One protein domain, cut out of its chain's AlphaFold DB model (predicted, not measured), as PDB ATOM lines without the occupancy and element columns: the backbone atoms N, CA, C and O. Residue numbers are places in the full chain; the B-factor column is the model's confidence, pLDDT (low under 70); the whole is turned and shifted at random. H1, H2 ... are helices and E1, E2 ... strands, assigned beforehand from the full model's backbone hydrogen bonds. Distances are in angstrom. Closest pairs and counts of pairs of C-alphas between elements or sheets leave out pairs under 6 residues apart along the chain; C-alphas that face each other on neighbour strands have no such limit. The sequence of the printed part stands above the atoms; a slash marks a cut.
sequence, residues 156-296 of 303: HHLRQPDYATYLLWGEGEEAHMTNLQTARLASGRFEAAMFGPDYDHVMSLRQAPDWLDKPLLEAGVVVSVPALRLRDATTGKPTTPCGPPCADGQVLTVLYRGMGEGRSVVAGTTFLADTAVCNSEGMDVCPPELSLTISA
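This is residues 156 to 296 of the 303 residues of an uncharacterized protein of Halovulum dunhuangense (UniProt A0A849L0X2). The core is a closed barrel of six antiparallel strands, with the small helix H1 beside E1 near one end and a long loop within residues 180 to 199 reaching out past the other end, where it makes much of the length. E4 and E6 bend sharply as they wrap round the barrel, and the tiny helix H2 lies near the end of E6. The printed part has 141 residues, in the order E1 E2 E3 H1 E4 E5 E6 H2; the class is mostly strand, with under half of the residues in named elements. The whole is compact, with a radius of gyration of the C-alphas of 15.6 A, and spans 49 by 37 by 27 A.

Start with E1, residues 163 to 171, and E2, residues 174 to 179: this hairpin has N 167 and O 178 within hydrogen-bond range at 2.9 A. E3, residues 200 to 205, completes a meander, each strand the antiparallel neighbour of the one before; look at N 177 and O 203, 2.9 A apart. H1, residues 214 to 219, is on the barrel at the sheet's level, at a height over the sheet of 3.3 A; its closest C-alpha pair with E1 is Trp 169 and Leu 217, 4.8 A. E4, residues 221 to 229, bends by 77 degrees at residue 226 and closes the ring on E1, with N 166 and O 223 at 2.8 A. E5, residues 251 to 256, and E6, residues 263 to 274, make a second meander with E4: find N 255 and O 224 at 2.9 A, then N 252 and O 265 at 2.8 A. E6 bends by 88 degrees at residue 271 and is the antiparallel neighbour of E3, with N 202 and O 272 at 2.8 A. H2, residues 288 to 291, is only just not on the barrel, with 4 pairs of C-alphas within 10 A. In H1 every O i to N i+4 pair is within hydrogen-bond range; H2 is too short for one.

Find C-alpha 163 at (127.050, 108.791, 106.972); from there E1 runs 26.1 A to C-alpha 171. E4 measures 19.7 A, and E6 runs 25.9 A to C-alpha 274 at (130.288, 98.666, 93.129). H2 ends at C-alpha 291, at (134.959, 95.869, 94.397).

The C-alphas farthest apart, those of Glu 173 and Phe 190, are 50.3 A apart. The printed part has no cut. The links E2 to E3, E4 to E5 and E6 to H2 are long. Mean pLDDT of the printed part is 95.7, and no printed residue is under 70.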
ATOM      1  N   HIS A 156     131.862 118.109  91.693       93.44
ATOM      2  CA  HIS A 156     133.096 117.512  92.224       93.44
ATOM      3  C   HIS A 156     133.690 118.210  93.464       93.44
ATOM      4  O   HIS A 156     134.608 117.688  94.093       93.44
ATOM      5  N   HIS A 157     133.181 119.389  93.839       92.44
ATOM      6  CA  HIS A 157     133.558 120.083  95.075       92.44
ATOM      7  C   HIS A 157     132.765 119.607  96.306       92.44
ATOM      8  O   HIS A 157     133.124 119.956  97.436       92.44
ATOM      9  N   LEU A 158     131.688 118.841  96.106       93.12
ATOM     10  CA  LEU A 158     130.909 118.266  97.193       93.12
ATOM     11  C   LEU A 158     131.756 117.258  97.967       93.12
ATOM     12  O   LEU A 158     132.588 116.533  97.421       93.12
ATOM     13  N   ARG A 159     131.557 117.240  99.282       90.69
ATOM     14  CA  ARG A 159     132.249 116.320 100.180       90.69
ATOM     15  C   ARG A 159     131.353 115.128 100.461       90.69
ATOM     16  O   ARG A 159     130.171 115.313 100.729       90.69
ATOM     17  N   GLN A 160     131.955 113.942 100.504       91.31
ATOM     18  CA  GLN A 160     131.298 112.757 101.042       91.31
ATOM     19  C   GLN A 160     130.773 113.053 102.465       91.31
ATOM     20  O   GLN A 160     131.535 113.627 103.263       91.31
ATOM     21  N   PRO A 161     129.505 112.725 102.768       94.12
ATOM     22  CA  PRO A 161     128.918 112.930 104.092       94.12
ATOM     23  C   PRO A 161     129.561 112.015 105.147       94.12
ATOM     24  O   PRO A 161     130.269 111.073 104.812       94.12
ATOM     25  N   ASP A 162     129.314 112.283 106.433       94.81
ATOM     26  CA  ASP A 162     129.802 111.423 107.528       94.81
ATOM     27  C   ASP A 162     129.131 110.040 107.520       94.81
ATOM     28  O   ASP A 162     129.749 109.037 107.883       94.81
ATOM     29  N   TYR A 163     127.872 109.992 107.082       96.81
ATOM     30  CA  TYR A 163     127.050 108.791 106.972       96.81
ATOM     31  C   TYR A 163     126.459 108.694 105.577       96.81
ATOM     32  O   TYR A 163     126.156 109.719 104.964       96.81
ATOM     33  N   ALA A 164     126.247 107.474 105.097       97.62
ATOM     34  CA  ALA A 164     125.664 107.254 103.790       97.62
ATOM     35  C   ALA A 164     124.275 107.885 103.685       97.62
ATOM     36  O   ALA A 164     123.437 107.777 104.586       97.62
ATOM     37  N   THR A 165     124.037 108.537 102.555       97.94
ATOM     38  CA  THR A 165     122.743 109.104 102.191       97.94
ATOM     39  C   THR A 165     122.232 108.376 100.972       97.94
ATOM     40  O   THR A 165     122.987 108.191 100.030       97.94
ATOM     41  N   TYR A 166     120.967 107.990 100.975       98.69
ATOM     42  CA  TYR A 166     120.328 107.256  99.896       98.69
ATOM     43  C   TYR A 166     119.150 108.052  99.350       98.69
ATOM     44  O   TYR A 166     118.471 108.763 100.095       98.69
ATOM     45  N   LEU A 167     118.890 107.906  98.054       98.81
ATOM     46  CA  LEU A 167     117.556 108.131  97.523       98.81
ATOM     47  C   LEU A 167     116.709 106.917  97.898       98.81
ATOM     48  O   LEU A 167     117.130 105.794  97.648       98.81
ATOM     49  N   LEU A 168     115.536 107.151  98.474       98.88
ATOM     50  CA  LEU A 168     114.484 106.173  98.721       98.88
ATOM     51  C   LEU A 168     113.283 106.553  97.854       98.88
ATOM     52  O   LEU A 168     112.760 107.655  98.003       98.88
ATOM     53  N   TRP A 169     112.859 105.669  96.959       98.88
ATOM     54  CA  TRP A 169     111.727 105.901  96.057       98.88
ATOM     55  C   TRP A 169     110.945 104.614  95.823       98.88
ATOM     56  O   TRP A 169     111.398 103.541  96.204       98.88
ATOM     57  N   GLY A 170     109.787 104.711  95.184       98.56
ATOM     58  CA  GLY A 170     108.958 103.555  94.874       98.56
ATOM     59  C   GLY A 170     107.626 103.951  94.260       98.56
ATOM     60  O   GLY A 170     107.383 105.130  94.018       98.56
ATOM     61  N   GLU A 171     106.766 102.975  94.011       98.38
ATOM     62  CA  GLU A 171     105.382 103.185  93.583       98.38
ATOM     63  C   GLU A 171     104.543 101.994  94.059       98.38
ATOM     64  O   GLU A 171     105.028 100.864  94.100       98.38
ATOM     65  N   GLY A 172     103.294 102.246  94.462       96.56
ATOM     66  CA  GLY A 172     102.445 101.201  95.032       96.56
ATOM     67  C   GLY A 172     103.011 100.658  96.346       96.56
ATOM     68  O   GLY A 172     103.165 101.410  97.309       96.56
ATOM     69  N   GLU A 173     103.282  99.355  96.378       97.06
ATOM     70  CA  GLU A 173     103.816  98.642  97.548       97.06
ATOM     71  C   GLU A 173     105.322  98.333  97.416       97.06
ATOM     72  O   GLU A 173     105.923  97.722  98.304       97.06
ATOM     73  N   GLU A 174     105.955  98.785  96.328       97.94
ATOM     74  CA  GLU A 174     107.379  98.601  96.058       97.94
ATOM     75  C   GLU A 174     108.186  99.829  96.485       97.94
ATOM     76  O   GLU A 174     107.766 100.972  96.294       97.94
ATOM     77  N   ALA A 175     109.382  99.604  97.031       98.69
ATOM     78  CA  ALA A 175     110.342 100.661  97.306       98.69
ATOM     79  C   ALA A 175     111.776 100.193  97.055       98.69
ATOM     80  O   ALA A 175     112.103  99.011  97.175       98.69
ATOM     81  N   HIS A 176     112.641 101.142  96.728       98.88
ATOM     82  CA  HIS A 176     114.014 100.935  96.296       98.88
ATOM     83  C   HIS A 176     114.921 101.996  96.903       98.88
ATOM     84  O   HIS A 176     114.472 103.079  97.292       98.88
ATOM     85  N   MET A 177     116.210 101.678  96.980       98.81
ATOM     86  CA  MET A 177     117.224 102.591  97.480       98.81
ATOM     87  C   MET A 177     118.480 102.575  96.607       98.81
ATOM     88  O   MET A 177     118.902 101.524  96.127       98.81
ATOM     89  N   THR A 178     119.099 103.747  96.437       98.75
ATOM     90  CA  THR A 178     120.426 103.896  95.825       98.75
ATOM     91  C   THR A 178     121.268 104.939  96.550       98.75
ATOM     92  O   THR A 178     120.727 105.949  97.016       98.75
ATOM     93  N   ASN A 179     122.570 104.680  96.708       98.06
ATOM     94  CA  ASN A 179     123.484 105.586  97.406       98.06
ATOM     95  C   ASN A 179     123.604 106.915  96.647       98.06
ATOM     96  O   ASN A 179     123.800 106.938  95.440       98.06
ATOM     97  N   LEU A 180     123.524 108.046  97.343       97.56
ATOM     98  CA  LEU A 180     123.729 109.362  96.750       97.56
ATOM     99  C   LEU A 180     125.220 109.673  96.647       97.56
ATOM    100  O   LEU A 180     125.840 110.180  97.580       97.56
ATOM    101  N   GLN A 181     125.751 109.419  95.461       96.56
ATOM    102  CA  GLN A 181     127.144 109.634  95.100       96.56
ATOM    103  C   GLN A 181     127.523 111.120  94.994       96.56
ATOM    104  O   GLN A 181     126.735 111.979  94.588       96.56
ATOM    105  N   THR A 182     128.771 111.438  95.308       93.94
ATOM    106  CA  THR A 182     129.327 112.796  95.247       93.94
ATOM    107  C   THR A 182     130.317 112.994  94.107       93.94
ATOM    108  O   THR A 182     130.469 114.130  93.654       93.94
ATOM    109  N   ALA A 183     130.980 111.921  93.653       94.12
ATOM    110  CA  ALA A 183     132.046 111.967  92.647       94.12
ATOM    111  C   ALA A 183     133.092 113.057  92.938       94.12
ATOM    112  O   ALA A 183     133.481 113.838  92.068       94.12
ATOM    113  N   ARG A 184     133.498 113.183  94.203       93.88
ATOM    114  CA  ARG A 184     134.387 114.254  94.663       93.88
ATOM    115  C   ARG A 184     135.727 114.231  93.919       93.88
ATOM    116  O   ARG A 184     136.318 113.170  93.790       93.88
ATOM    117  N   LEU A 185     136.266 115.396  93.552       94.25
ATOM    118  CA  LEU A 185     137.655 115.517  93.092       94.25
ATOM    119  C   LEU A 185     138.623 115.162  94.237       94.25
ATOM    120  O   LEU A 185     138.680 115.859  95.259       94.25
ATOM    121  N   ALA A 186     139.358 114.070  94.064       92.38
ATOM    122  CA  ALA A 186     140.329 113.524  95.006       92.38
ATOM    123  C   ALA A 186     141.749 114.061  94.784       92.38
ATOM    124  O   ALA A 186     142.521 114.157  95.736       92.38
ATOM    125  N   SER A 187     142.084 114.409  93.542       91.88
ATOM    126  CA  SER A 187     143.412 114.875  93.137       91.88
ATOM    127  C   SER A 187     143.637 116.361  93.423       91.88
ATOM    128  O   SER A 187     142.708 117.177  93.468       91.88
ATOM    129  N   GLY A 188     144.904 116.737  93.590       90.38
ATOM    130  CA  GLY A 188     145.325 118.125  93.734       90.38
ATOM    131  C   GLY A 188     145.287 118.917  92.421       90.38
ATOM    132  O   GLY A 188     145.144 118.377  91.329       90.38
ATOM    133  N   ARG A 189     145.488 120.240  92.512       87.88
ATOM    134  CA  ARG A 189     145.476 121.174  91.362       87.88
ATOM    135  C   ARG A 189     146.506 120.851  90.266       87.88
ATOM    136  O   ARG A 189     146.350 121.310  89.140       87.88
ATOM    137  N   PHE A 190     147.575 120.143  90.616       92.00
ATOM    138  CA  PHE A 190     148.706 119.851  89.729       92.00
ATOM    139  C   PHE A 190     148.810 118.364  89.368       92.00
ATOM    140  O   PHE A 190     149.822 117.938  88.822       92.00
ATOM    141  N   GLU A 191     147.782 117.584  89.693       90.38
ATOM    142  CA  GLU A 191     147.694 116.152  89.424       90.38
ATOM    143  C   GLU A 191     146.608 115.898  88.372       90.38
ATOM    144  O   GLU A 191     145.707 116.722  88.187       90.38
ATOM    145  N   ALA A 192     146.687 114.757  87.682       89.19
ATOM    146  CA  ALA A 192     145.599 114.307  86.821       89.19
ATOM    147  C   ALA A 192     144.310 114.168  87.645       89.19
ATOM    148  O   ALA A 192     144.355 113.744  88.801       89.19
ATOM    149  N   ALA A 193     143.174 114.560  87.063       91.19
ATOM    150  CA  ALA A 193     141.901 114.546  87.768       91.19
ATOM    151  C   ALA A 193     141.522 113.116  88.179       91.19
ATOM    152  O   ALA A 193     141.367 112.250  87.325       91.19
ATOM    153  N   MET A 194     141.338 112.900  89.480       93.62
ATOM    154  CA  MET A 194     140.778 111.663  90.026       93.62
ATOM    155  C   MET A 194     139.513 111.969  90.817       93.62
ATOM    156  O   MET A 194     139.480 112.943  91.569       93.62
ATOM    157  N   PHE A 195     138.494 111.130  90.689       94.38
ATOM    158  CA  PHE A 195     137.195 111.283  91.328       94.38
ATOM    159  C   PHE A 195     136.898 110.087  92.239       94.38
ATOM    160  O   PHE A 195     137.098 108.943  91.838       94.38
ATOM    161  N   GLY A 196     136.430 110.363  93.457       93.69
ATOM    162  CA  GLY A 196     136.190 109.371  94.508       93.69
ATOM    163  C   GLY A 196     136.842 109.749  95.853       93.69
ATOM    164  O   GLY A 196     137.232 110.905  96.059       93.69
ATOM    165  N   PRO A 197     136.957 108.802  96.803       94.19
ATOM    166  CA  PRO A 197     136.337 107.480  96.770       94.19
ATOM    167  C   PRO A 197     134.819 107.569  96.998       94.19
ATOM    168  O   PRO A 197     134.342 108.401  97.775       94.19
ATOM    169  N   ASP A 198     134.069 106.709  96.322       95.44
ATOM    170  CA  ASP A 198     132.617 106.550  96.439       95.44
ATOM    171  C   ASP A 198     132.216 105.089  96.171       95.44
ATOM    172  O   ASP A 198     133.075 104.262  95.863       95.44
ATOM    173  N   TYR A 199     130.929 104.779  96.295       96.88
ATOM    174  CA  TYR A 199     130.366 103.487  95.899       96.88
ATOM    175  C   TYR A 199     129.002 103.657  95.241       96.88
ATOM    176  O   TYR A 199     128.222 104.545  95.605       96.88
ATOM    177  N   ASP A 200     128.699 102.783  94.296       96.94
ATOM    178  CA  ASP A 200     127.353 102.549  93.815       96.94
ATOM    179  C   ASP A 200     126.697 101.448  94.650       96.94
ATOM    180  O   ASP A 200     127.326 100.473  95.067       96.94
ATOM    181  N   HIS A 201     125.413 101.619  94.925       98.38
ATOM    182  CA  HIS A 201     124.599 100.595  95.553       98.38
ATOM    183  C   HIS A 201     123.181 100.754  95.036       98.38
ATOM    184  O   HIS A 201     122.606 101.834  95.163       98.38
ATOM    185  N   VAL A 202     122.612  99.691  94.477       98.56
ATOM    186  CA  VAL A 202     121.241  99.650  93.966       98.56
ATOM    187  C   VAL A 202     120.535  98.455  94.582       98.56
ATOM    188  O   VAL A 202     120.970  97.312  94.420       98.56
ATOM    189  N   MET A 203     119.435  98.710  95.285       98.31
ATOM    190  CA  MET A 203     118.691  97.675  95.997       98.31
ATOM    191  C   MET A 203     117.182  97.918  95.979       98.31
ATOM    192  O   MET A 203     116.716  99.056  95.898       98.31
ATOM    193  N   SER A 204     116.419  96.842  96.141       98.38
ATOM    194  CA  SER A 204     115.013  96.906  96.549       98.38
ATOM    195  C   SER A 204     114.886  96.761  98.062       98.38
ATOM    196  O   SER A 204     115.689  96.094  98.713       98.38
ATOM    197  N   LEU A 205     113.840  97.353  98.624       98.69
ATOM    198  CA  LEU A 205     113.344  97.024  99.955       98.69
ATOM    199  C   LEU A 205     112.373  95.844  99.868       98.69
ATOM    200  O   LEU A 205     111.805  95.570  98.812       98.69
ATOM    201  N   ARG A 206     112.159  95.145 100.986       98.00
ATOM    202  CA  ARG A 206     111.174  94.048 101.053       98.00
ATOM    203  C   ARG A 206     109.735  94.520 100.845       98.00
ATOM    204  O   ARG A 206     108.902  93.726 100.426       98.00
ATOM    205  N   GLN A 207     109.460  95.776 101.179       97.88
ATOM    206  CA  GLN A 207     108.164  96.432 101.040       97.88
ATOM    207  C   GLN A 207     108.349  97.951 101.105       97.88
ATOM    208  O   GLN A 207     109.354  98.438 101.640       97.88
ATOM    209  N   ALA A 208     107.357  98.694 100.622       98.38
ATOM    210  CA  ALA A 208     107.257 100.121 100.872       98.38
ATOM    211  C   ALA A 208     107.208 100.429 102.387       98.38
ATOM    212  O   ALA A 208     106.576  99.700 103.159       98.38
ATOM    213  N   PRO A 209     107.892 101.492 102.847       97.94
ATOM    214  CA  PRO A 209     107.814 101.919 104.240       97.94
ATOM    215  C   PRO A 209     106.416 102.441 104.588       97.94
ATOM    216  O   PRO A 209     105.861 103.273 103.877       97.94
ATOM    217  N   ASP A 210     105.890 102.034 105.741       97.50
ATOM    218  CA  ASP A 210     104.572 102.443 106.252       97.50
ATOM    219  C   ASP A 210     104.529 103.884 106.798       97.50
ATOM    220  O   ASP A 210     103.461 104.442 107.050       97.50
ATOM    221  N   TRP A 211     105.697 104.501 106.982       98.00
ATOM    222  CA  TRP A 211     105.858 105.847 107.528       98.00
ATOM    223  C   TRP A 211     105.986 106.941 106.458       98.00
ATOM    224  O   TRP A 211     106.056 108.119 106.819       98.00
ATOM    225  N   LEU A 212     106.047 106.585 105.169       97.94
ATOM    226  CA  LEU A 212     106.194 107.531 104.060       97.94
ATOM    227  C   LEU A 212     104.940 107.523 103.182       97.94
ATOM    228  O   LEU A 212     104.524 106.481 102.692       97.94
ATOM    229  N   ASP A 213     104.354 108.699 102.959       98.06
ATOM    230  CA  ASP A 213     103.166 108.829 102.113       98.06
ATOM    231  C   ASP A 213     103.470 108.511 100.636       98.06
ATOM    232  O   ASP A 213     104.566 108.803 100.144       98.06
ATOM    233  N   LYS A 214     102.489 107.959  99.913       98.00
ATOM    234  CA  LYS A 214     102.665 107.443  98.541       98.00
ATOM    235  C   LYS A 214     103.211 108.497  97.563       98.00
ATOM    236  O   LYS A 214     104.202 108.204  96.900       98.00
ATOM    237  N   PRO A 215     102.709 109.749  97.527       98.12
ATOM    238  CA  PRO A 215     103.273 110.783  96.659       98.12
ATOM    239  C   PRO A 215     104.727 111.148  96.991       98.12
ATOM    240  O   PRO A 215     105.488 111.522  96.102       98.12
ATOM    241  N   LEU A 216     105.136 111.051  98.264       98.38
ATOM    242  CA  LEU A 216     106.529 111.284  98.655       98.38
ATOM    243  C   LEU A 216     107.422 110.118  98.230       98.38
ATOM    244  O   LEU A 216     108.534 110.353  97.760       98.38
ATOM    245  N   LEU A 217     106.937 108.881  98.367       98.62
ATOM    246  CA  LEU A 217     107.635 107.695  97.878       98.62
ATOM    247  C   LEU A 217     107.820 107.751  96.353       98.62
ATOM    248  O   LEU A 217     108.930 107.544  95.866       98.62
ATOM    249  N   GLU A 218     106.776 108.124  95.611       98.25
ATOM    250  CA  GLU A 218     106.833 108.305  94.158       98.25
ATOM    251  C   GLU A 218     107.814 109.405  93.749       98.25
ATOM    252  O   GLU A 218     108.607 109.209  92.824       98.25
ATOM    253  N   ALA A 219     107.800 110.548  94.443       97.81
ATOM    254  CA  ALA A 219     108.724 111.652  94.185       97.81
ATOM    255  C   ALA A 219     110.191 111.289  94.468       97.81
ATOM    256  O   ALA A 219     111.089 111.865  93.858       97.81
ATOM    257  N   GLY A 220     110.429 110.337  95.371       98.44
ATOM    258  CA  GLY A 220     111.750 110.016  95.882       98.44
ATOM    259  C   GLY A 220     112.192 111.000  96.968       98.44
ATOM    260  O   GLY A 220     112.067 112.222  96.850       98.44
ATOM    261  N   VAL A 221     112.736 110.470  98.060       98.50
ATOM    262  CA  VAL A 221     113.202 111.256  99.206       98.50
ATOM    263  C   VAL A 221     114.618 110.878  99.594       98.50
ATOM    264  O   VAL A 221     115.061 109.753  99.396       98.50
ATOM    265  N   VAL A 222     115.339 111.825 100.187       98.56
ATOM    266  CA  VAL A 222     116.664 111.554 100.746       98.56
ATOM    267  C   VAL A 222     116.517 110.995 102.155       98.56
ATOM    268  O   VAL A 222     115.817 111.580 102.987       98.56
ATOM    269  N   VAL A 223     117.227 109.910 102.441       98.75
ATOM    270  CA  VAL A 223     117.371 109.349 103.785       98.75
ATOM    271  C   VAL A 223     118.845 109.168 104.130       98.75
ATOM    272  O   VAL A 223     119.659 108.893 103.257       98.75
ATOM    273  N   SER A 224     119.207 109.315 105.401       98.50
ATOM    274  CA  SER A 224     120.536 108.932 105.898       98.50
ATOM    275  C   SER A 224     120.470 107.556 106.549       98.50
ATOM    276  O   SER A 224     119.461 107.240 107.175       98.50
ATOM    277  N   VAL A 225     121.543 106.772 106.455       98.25
ATOM    278  CA  VAL A 225     121.679 105.452 107.090       98.25
ATOM    279  C   VAL A 225     122.782 105.538 108.153       98.25
ATOM    280  O   VAL A 225     123.955 105.350 107.830       98.25
ATOM    281  N   PRO A 226     122.462 105.839 109.429       96.94
ATOM    282  CA  PRO A 226     123.476 106.107 110.457       96.94
ATOM    283  C   PRO A 226     124.420 104.935 110.753       96.94
ATOM    284  O   PRO A 226     125.519 105.144 111.261       96.94
ATOM    285  N   ALA A 227     124.009 103.703 110.443       95.88
ATOM    286  CA  ALA A 227     124.853 102.519 110.591       95.88
ATOM    287  C   ALA A 227     126.003 102.468 109.565       95.88
ATOM    288  O   ALA A 227     126.997 101.786 109.798       95.88
ATOM    289  N   LEU A 228     125.886 103.195 108.448       96.75
ATOM    290  CA  LEU A 228     126.869 103.215 107.368       96.75
ATOM    291  C   LEU A 228     127.676 104.507 107.426       96.75
ATOM    292  O   LEU A 228     127.295 105.529 106.858       96.75
ATOM    293  N   ARG A 229     128.801 104.467 108.137       95.88
ATOM    294  CA  ARG A 229     129.717 105.603 108.247       95.88
ATOM    295  C   ARG A 229     130.648 105.657 107.033       95.88
ATOM    296  O   ARG A 229     131.290 104.664 106.704       95.88
ATOM    297  N   LEU A 230     130.745 106.822 106.400       96.00
ATOM    298  CA  LEU A 230     131.589 107.061 105.219       96.00
ATOM    299  C   LEU A 230     132.819 107.921 105.533       96.00
ATOM    300  O   LEU A 230     133.530 108.376 104.643       96.00
ATOM    301  N   ARG A 231     133.090 108.168 106.812       94.00
ATOM    302  CA  ARG A 231     134.339 108.783 107.254       94.00
ATOM    303  C   ARG A 231     134.865 108.088 108.479       94.00
ATOM    304  O   ARG A 231     134.123 107.872 109.437       94.00
ATOM    305  N   ASP A 232     136.161 107.833 108.487       92.56
ATOM    306  CA  ASP A 232     136.827 107.292 109.657       92.56
ATOM    307  C   ASP A 232     136.659 108.238 110.855       92.56
ATOM    308  O   ASP A 232     136.823 109.456 110.752       92.56
ATOM    309  N   ALA A 233     136.324 107.659 112.008       90.12
ATOM    310  CA  ALA A 233     135.959 108.413 113.200       90.12
ATOM    311  C   ALA A 233     137.096 109.241 113.789       90.12
ATOM    312  O   ALA A 233     136.848 110.251 114.445       90.12
ATOM    313  N   THR A 234     138.323 108.781 113.569       92.94
ATOM    314  CA  THR A 234     139.516 109.307 114.223       92.94
ATOM    315  C   THR A 234     140.241 110.280 113.305       92.94
ATOM    316  O   THR A 234     140.686 111.342 113.726       92.94
ATOM    317  N   THR A 235     140.362 109.915 112.033       94.19
ATOM    318  CA  THR A 235     141.158 110.627 111.032       94.19
ATOM    319  C   THR A 235     140.316 111.523 110.128       94.19
ATOM    320  O   THR A 235     140.872 112.383 109.445       94.19
ATOM    321  N   GLY A 236     138.993 111.322 110.075       90.25
ATOM    322  CA  GLY A 236     138.089 112.041 109.172       90.25
ATOM    323  C   GLY A 236     138.295 111.718 107.687       90.25
ATOM    324  O   GLY A 236     137.673 112.356 106.825       90.25
ATOM    325  N   LYS A 237     139.167 110.753 107.370       91.44
ATOM    326  CA  LYS A 237     139.414 110.306 105.999       91.44
ATOM    327  C   LYS A 237     138.151 109.649 105.425       91.44
ATOM    328  O   LYS A 237     137.452 108.973 106.178       91.44
ATOM    329  N   PRO A 238     137.853 109.857 104.129       92.06
ATOM    330  CA  PRO A 238     136.795 109.129 103.431       92.06
ATOM    331  C   PRO A 238     136.924 107.614 103.624       92.06
ATOM    332  O   PRO A 238     138.039 107.089 103.602       92.06
ATOM    333  N   THR A 239     135.797 106.936 103.803       93.31
ATOM    334  CA  THR A 239     135.683 105.474 103.819       93.31
ATOM    335  C   THR A 239     134.543 105.052 102.906       93.31
ATOM    336  O   THR A 239     133.583 105.796 102.701       93.31
ATOM    337  N   THR A 240     134.630 103.830 102.398       94.31
ATOM    338  CA  THR A 240     133.650 103.270 101.472       94.31
ATOM    339  C   THR A 240     133.391 101.814 101.861       94.31
ATOM    340  O   THR A 240     134.347 101.125 102.224       94.31
ATOM    341  N   PRO A 241     132.134 101.333 101.863       95.38
ATOM    342  CA  PRO A 241     131.869  99.913 102.052       95.38
ATOM    343  C   PRO A 241     132.425  99.103 100.875       95.38
ATOM    344  O   PRO A 241     132.301  99.517  99.727       95.38
ATOM    345  N   CYS A 242     133.003  97.941 101.174       94.75
ATOM    346  CA  CYS A 242     133.392  96.959 100.168       94.75
ATOM    347  C   CYS A 242     132.343  95.845 100.135       94.75
ATOM    348  O   CYS A 242     132.059  95.240 101.172       94.75
ATOM    349  N   GLY A 243     131.767  95.592  98.960       95.38
ATOM    350  CA  GLY A 243     130.611  94.715  98.779       95.38
ATOM    351  C   GLY A 243     129.279  95.320  99.259       95.38
ATOM    352  O   GLY A 243     129.200  96.511  99.576       95.38
ATOM    353  N   PRO A 244     128.205  94.507  99.314       96.56
ATOM    354  CA  PRO A 244     126.883  94.961  99.728       96.56
ATOM    355  C   PRO A 244     126.891  95.482 101.174       96.56
ATOM    356  O   PRO A 244     127.204  94.728 102.098       96.56
ATOM    357  N   PRO A 245     126.515  96.751 101.417       96.38
ATOM    358  CA  PRO A 245     126.568  97.337 102.755       96.38
ATOM    359  C   PRO A 245     125.437  96.849 103.672       96.38
ATOM    360  O   PRO A 245     125.434  97.152 104.866       96.38
ATOM    361  N   CYS A 246     124.440  96.154 103.124       95.75
ATOM    362  CA  CYS A 246     123.272  95.666 103.846       95.75
ATOM    363  C   CYS A 246     122.949  94.241 103.393       95.75
ATOM    364  O   CYS A 246     122.999  93.947 102.201       95.75
ATOM    365  N   ALA A 247     122.607  93.368 104.338       96.25
ATOM    366  CA  ALA A 247     122.158  92.016 104.030       96.25
ATOM    367  C   ALA A 247     120.654  91.993 103.728       96.25
ATOM    368  O   ALA A 247     119.879  92.752 104.311       96.25
ATOM    369  N   ASP A 248     120.228  91.070 102.869       96.94
ATOM    370  CA  ASP A 248     118.808  90.833 102.625       96.94
ATOM    371  C   ASP A 248     118.085  90.435 103.933       96.94
ATOM    372  O   ASP A 248     118.550  89.588 104.698       96.94
ATOM    373  N   GLY A 249     116.954  91.084 104.214       98.25
ATOM    374  CA  GLY A 249     116.162  90.935 105.434       98.25
ATOM    375  C   GLY A 249     116.654  91.781 106.612       98.25
ATOM    376  O   GLY A 249     116.001  91.805 107.657       98.25
ATOM    377  N   GLN A 250     117.773  92.498 106.473       98.44
ATOM    378  CA  GLN A 250     118.281  93.369 107.526       98.44
ATOM    379  C   GLN A 250     117.336  94.554 107.761       98.44
ATOM    380  O   GLN A 250     116.984  95.290 106.838       98.44
ATOM    381  N   VAL A 251     116.972  94.786 109.022       98.56
ATOM    382  CA  VAL A 251     116.282  96.016 109.425       98.56
ATOM    383  C   VAL A 251     117.303  97.147 109.493       98.56
ATOM    384  O   VAL A 251     118.276  97.073 110.247       98.56
ATOM    385  N   LEU A 252     117.076  98.199 108.714       98.44
ATOM    386  CA  LEU A 252     117.901  99.398 108.688       98.44
ATOM    387  C   LEU A 252     117.158 100.544 109.369       98.44
ATOM    388  O   LEU A 252     116.016 100.850 109.022       98.44
ATOM    389  N   THR A 253     117.840 101.220 110.291       98.62
ATOM    390  CA  THR A 253     117.393 102.526 110.781       98.62
ATOM    391  C   THR A 253     117.799 103.594 109.775       98.62
ATOM    392  O   THR A 253     118.979 103.725 109.446       98.62
ATOM    393  N   VAL A 254     116.835 104.392 109.331       98.69
ATOM    394  CA  VAL A 254     117.028 105.523 108.425       98.69
ATOM    395  C   VAL A 254     116.504 106.815 109.041       98.69
ATOM    396  O   VAL A 254     115.558 106.810 109.826       98.69
ATOM    397  N   LEU A 255     117.116 107.940 108.683       98.69
ATOM    398  CA  LEU A 255     116.669 109.275 109.084       98.69
ATOM    399  C   LEU A 255     116.123 110.009 107.866       98.69
ATOM    400  O   LEU A 255     116.863 110.255 106.909       98.69
ATOM    401  N   TYR A 256     114.846 110.391 107.903       98.25
ATOM    402  CA  TYR A 256     114.231 111.171 106.833       98.25
ATOM    403  C   TYR A 256     114.935 112.525 106.707       98.25
ATOM    404  O   TYR A 256     114.925 113.337 107.632       98.25
ATOM    405  N   ARG A 257     115.592 112.751 105.564       96.44
ATOM    406  CA  ARG A 257     116.433 113.930 105.295       96.44
ATOM    407  C   ARG A 257     117.524 114.165 106.351       96.44
ATOM    408  O   ARG A 257     117.908 115.305 106.590       96.44
ATOM    409  N   GLY A 258     118.002 113.097 106.994       95.88
ATOM    410  CA  GLY A 258     119.058 113.170 108.010       95.88
ATOM    411  C   GLY A 258     118.625 113.780 109.346       95.88
ATOM    412  O   GLY A 258     119.481 114.152 110.143       95.88
ATOM    413  N   MET A 259     117.319 113.912 109.599       95.06
ATOM    414  CA  MET A 259     116.784 114.584 110.785       95.06
ATOM    415  C   MET A 259     115.700 113.750 111.475       95.06
ATOM    416  O   MET A 259     115.089 112.870 110.869       95.06
ATOM    417  N   GLY A 260     115.413 114.101 112.730       94.94
ATOM    418  CA  GLY A 260     114.298 113.546 113.495       94.94
ATOM    419  C   GLY A 260     114.558 112.146 114.047       94.94
ATOM    420  O   GLY A 260     115.701 111.737 114.249       94.94
ATOM    421  N   GLU A 261     113.471 111.437 114.344       97.06
ATOM    422  CA  GLU A 261     113.515 110.078 114.878       97.06
ATOM    423  C   GLU A 261     113.886 109.050 113.803       97.06
ATOM    424  O   GLU A 261     113.548 109.196 112.624       97.06
ATOM    425  N   GLY A 262     114.551 107.977 114.242       98.12
ATOM    426  CA  GLY A 262     114.840 106.816 113.411       98.12
ATOM    427  C   GLY A 262     113.565 106.163 112.885       98.12
ATOM    428  O   GLY A 262     112.636 105.890 113.641       98.12
ATOM    429  N   ARG A 263     113.543 105.889 111.584       98.50
ATOM    430  CA  ARG A 263     112.514 105.103 110.902       98.50
ATOM    431  C   ARG A 263     113.106 103.780 110.449       98.50
ATOM    432  O   ARG A 263     114.301 103.710 110.181       98.50
ATOM    433  N   SER A 264     112.284 102.749 110.338       98.50
ATOM    434  CA  SER A 264     112.749 101.432 109.904       98.50
ATOM    435  C   SER A 264     112.417 101.195 108.437       98.50
ATOM    436  O   SER A 264     111.335 101.546 107.967       98.50
ATOM    437  N   VAL A 265     113.342 100.561 107.728       98.69
ATOM    438  CA  VAL A 265     113.101  99.890 106.446       98.69
ATOM    439  C   VAL A 265     113.709  98.491 106.511       98.69
ATOM    440  O   VAL A 265     114.605  98.246 107.320       98.69
ATOM    441  N   VAL A 266     113.231  97.566 105.683       98.75
ATOM    442  CA  VAL A 266     113.790  96.208 105.604       98.75
ATOM    443  C   VAL A 266     114.478  96.048 104.259       98.75
ATOM    444  O   VAL A 266     113.824  96.119 103.216       98.75
ATOM    445  N   ALA A 267     115.795  95.855 104.294       98.56
ATOM    446  CA  ALA A 267     116.599  95.620 103.107       98.56
ATOM    447  C   ALA A 267     116.110  94.367 102.370       98.56
ATOM    448  O   ALA A 267     115.833  93.344 102.995       98.56
ATOM    449  N   GLY A 268     115.967  94.467 101.052       97.56
ATOM    450  CA  GLY A 268     115.713  93.343 100.159       97.56
ATOM    451  C   GLY A 268     116.956  93.017  99.338       97.56
ATOM    452  O   GLY A 268     118.083  93.137  99.816       97.56
ATOM    453  N   THR A 269     116.742  92.622  98.085       97.06
ATOM    454  CA  THR A 269     117.808  92.280  97.142       97.06
ATOM    455  C   THR A 269     118.673  93.489  96.795       97.06
ATOM    456  O   THR A 269     118.159  94.514  96.338       97.06
ATOM    457  N   THR A 270     119.988  93.334  96.933       97.81
ATOM    458  CA  THR A 270     120.989  94.189  96.284       97.81
ATOM    459  C   THR A 270     121.274  93.652  94.885       97.81
ATOM    460  O   THR A 270     121.644  92.492  94.733       97.81
ATOM    461  N   PHE A 271     121.109  94.504  93.876       97.50
ATOM    462  CA  PHE A 271     121.375  94.182  92.470       97.50
ATOM    463  C   PHE A 271     122.771  94.633  92.034       97.50
ATOM    464  O   PHE A 271     123.417  93.989  91.219       97.50
ATOM    465  N   LEU A 272     123.250  95.739  92.596       97.75
ATOM    466  CA  LEU A 272     124.580  96.265  92.319       97.75
ATOM    467  C   LEU A 272     125.174  96.796  93.615       97.75
ATOM    468  O   LEU A 272     124.521  97.591  94.285       97.75
ATOM    469  N   ALA A 273     126.394  96.396  93.947       97.56
ATOM    470  CA  ALA A 273     127.259  97.119  94.874       97.56
ATOM    471  C   ALA A 273     128.643  97.225  94.233       97.56
ATOM    472  O   ALA A 273     129.260  96.199  93.959       97.56
ATOM    473  N   ASP A 274     129.101  98.439  93.951       95.81
ATOM    474  CA  ASP A 274     130.288  98.666  93.129       95.81
ATOM    475  C   ASP A 274     131.153  99.806  93.666       95.81
ATOM    476  O   ASP A 274     130.663 100.834  94.120       95.81
ATOM    477  N   THR A 275     132.461  99.619  93.574       96.06
ATOM    478  CA  THR A 275     133.481 100.653  93.724       96.06
ATOM    479  C   THR A 275     134.453 100.670  92.546       96.06
ATOM    480  O   THR A 275     135.251 101.599  92.455       96.06
ATOM    481  N   ALA A 276     134.445  99.649  91.686       91.19
ATOM    482  CA  ALA A 276     135.389  99.514  90.583       91.19
ATOM    483  C   ALA A 276     135.040 100.450  89.419       91.19
ATOM    484  O   ALA A 276     135.930 101.060  88.832       91.19
ATOM    485  N   VAL A 277     133.751 100.602  89.107       89.62
ATOM    486  CA  VAL A 277     133.279 101.359  87.936       89.62
ATOM    487  C   VAL A 277     133.007 102.820  88.299       89.62
ATOM    488  O   VAL A 277     133.350 103.741  87.552       89.62
ATOM    489  N   CYS A 278     132.439 103.061  89.482       93.06
ATOM    490  CA  CYS A 278     132.084 104.403  89.933       93.06
ATOM    491  C   CYS A 278     133.250 105.196  90.553       93.06
ATOM    492  O   CYS A 278     132.998 106.109  91.324       93.06
ATOM    493  N   ASN A 279     134.518 104.875  90.303       94.62
ATOM    494  CA  ASN A 279     135.663 105.686  90.747       94.62
ATOM    495  C   ASN A 279     136.635 105.903  89.579       94.62
ATOM    496  O   ASN A 279     136.482 105.313  88.511       94.62
ATOM    497  N   SER A 280     137.600 106.813  89.727       91.25
ATOM    498  CA  SER A 280     138.654 106.953  88.715       91.25
ATOM    499  C   SER A 280     139.523 105.701  88.630       91.25
ATOM    500  O   SER A 280     139.852 105.107  89.657       91.25
ATOM    501  N   GLU A 281     139.948 105.362  87.414       85.38
ATOM    502  CA  GLU A 281     140.915 104.292  87.162       85.38
ATOM    503  C   GLU A 281     142.156 104.425  88.058       85.38
ATOM    504  O   GLU A 281     142.669 105.524  88.292       85.38
ATOM    505  N   GLY A 282     142.627 103.293  88.585       84.56
ATOM    506  CA  GLY A 282     143.752 103.240  89.523       84.56
ATOM    507  C   GLY A 282     143.420 103.669  90.957       84.56
ATOM    508  O   GLY A 282     144.307 103.663  91.812       84.56
ATOM    509  N   MET A 283     142.166 104.033  91.258       88.81
ATOM    510  CA  MET A 283     141.706 104.206  92.634       88.81
ATOM    511  C   MET A 283     141.244 102.860  93.201       88.81
ATOM    512  O   MET A 283     140.067 102.515  93.132       88.81
ATOM    513  N   ASP A 284     142.170 102.120  93.811       86.56
ATOM    514  CA  ASP A 284     141.883 100.850  94.490       86.56
ATOM    515  C   ASP A 284     141.118 101.092  95.808       86.56
ATOM    516  O   ASP A 284     141.682 101.048  96.904       86.56
ATOM    517  N   VAL A 285     139.823 101.420  95.714       92.56
ATOM    518  CA  VAL A 285     138.966 101.706  96.881       92.56
ATOM    519  C   VAL A 285     138.739 100.450  97.724       92.56
ATOM    520  O   VAL A 285     138.765 100.515  98.954       92.56
ATOM    521  N   CYS A 286     138.537  99.314  97.059       95.06
ATOM    522  CA  CYS A 286     138.283  98.016  97.668       95.06
ATOM    523  C   CYS A 286     139.100  96.922  96.969       95.06
ATOM    524  O   CYS A 286     139.436  97.077  95.794       95.06
ATOM    525  N   PRO A 287     139.392  95.800  97.656       94.38
ATOM    526  CA  PRO A 287     139.976  94.623  97.017       94.38
ATOM    527  C   PRO A 287     139.134  94.162  95.815       94.38
ATOM    528  O   PRO A 287     137.902  94.235  95.907       94.38
ATOM    529  N   PRO A 288     139.745  93.663  94.721       90.75
ATOM    530  CA  PRO A 288     139.030  93.287  93.500       90.75
ATOM    531  C   PRO A 288     137.812  92.385  93.746       90.75
ATOM    532  O   PRO A 288     136.738  92.636  93.206       90.75
ATOM    533  N   GLU A 289     137.932  91.405  94.640       92.12
ATOM    534  CA  GLU A 289     136.883  90.440  94.980       92.12
ATOM    535  C   GLU A 289     135.676  91.032  95.727       92.12
ATOM    536  O   GLU A 289     134.630  90.392  95.804       92.12
ATOM    537  N   LEU A 290     135.807  92.246  96.271       94.25
ATOM    538  CA  LEU A 290     134.726  92.991  96.929       94.25
ATOM    539  C   LEU A 290     134.366  94.286  96.191       94.25
ATOM    540  O   LEU A 290     133.470  95.009  96.627       94.25
ATOM    541  N   SER A 291     135.087  94.603  95.115       93.94
ATOM    542  CA  SER A 291     134.959  95.869  94.397       93.94
ATOM    543  C   SER A 291     133.726  95.930  93.500       93.94
ATOM    544  O   SER A 291     133.279  97.026  93.193       93.94
ATOM    545  N   LEU A 292     133.159  94.780  93.125       95.25
ATOM    546  CA  LEU A 292     131.969  94.690  92.288       95.25
ATOM    547  C   LEU A 292     131.148  93.449  92.651       95.25
ATOM    548  O   LEU A 292     131.606  92.315  92.547       95.25
ATOM    549  N   THR A 293     129.910  93.671  93.079       96.56
ATOM    550  CA  THR A 293     128.898  92.641  93.313       96.56
ATOM    551  C   THR A 293     127.732  92.871  92.364       96.56
ATOM    552  O   THR A 293     126.950  93.804  92.536       96.56
ATOM    553  N   ILE A 294     127.638  91.998  91.367       97.25
ATOM    554  CA  ILE A 294     126.575  91.903  90.365       97.25
ATOM    555  C   ILE A 294     126.505  90.435  89.926       97.25
ATOM    556  O   ILE A 294     127.517  89.730  89.967       97.25
ATOM    557  N   SER A 295     125.330  89.935  89.538       97.69
ATOM    558  CA  SER A 295     125.234  88.562  89.025       97.69
ATOM    559  C   SER A 295     126.061  88.409  87.744       97.69
ATOM    560  O   SER A 295     126.143  89.335  86.943       97.69
ATOM    561  N   ALA A 296     126.653  87.238  87.515       97.62
ATOM    562  CA  ALA A 296     127.348  86.952  86.261       97.62
ATOM    563  C   ALA A 296     126.349  86.669  85.131       97.62
ATOM    564  O   ALA A 296     125.247  86.176  85.380       97.62
TER     565      ALA A 296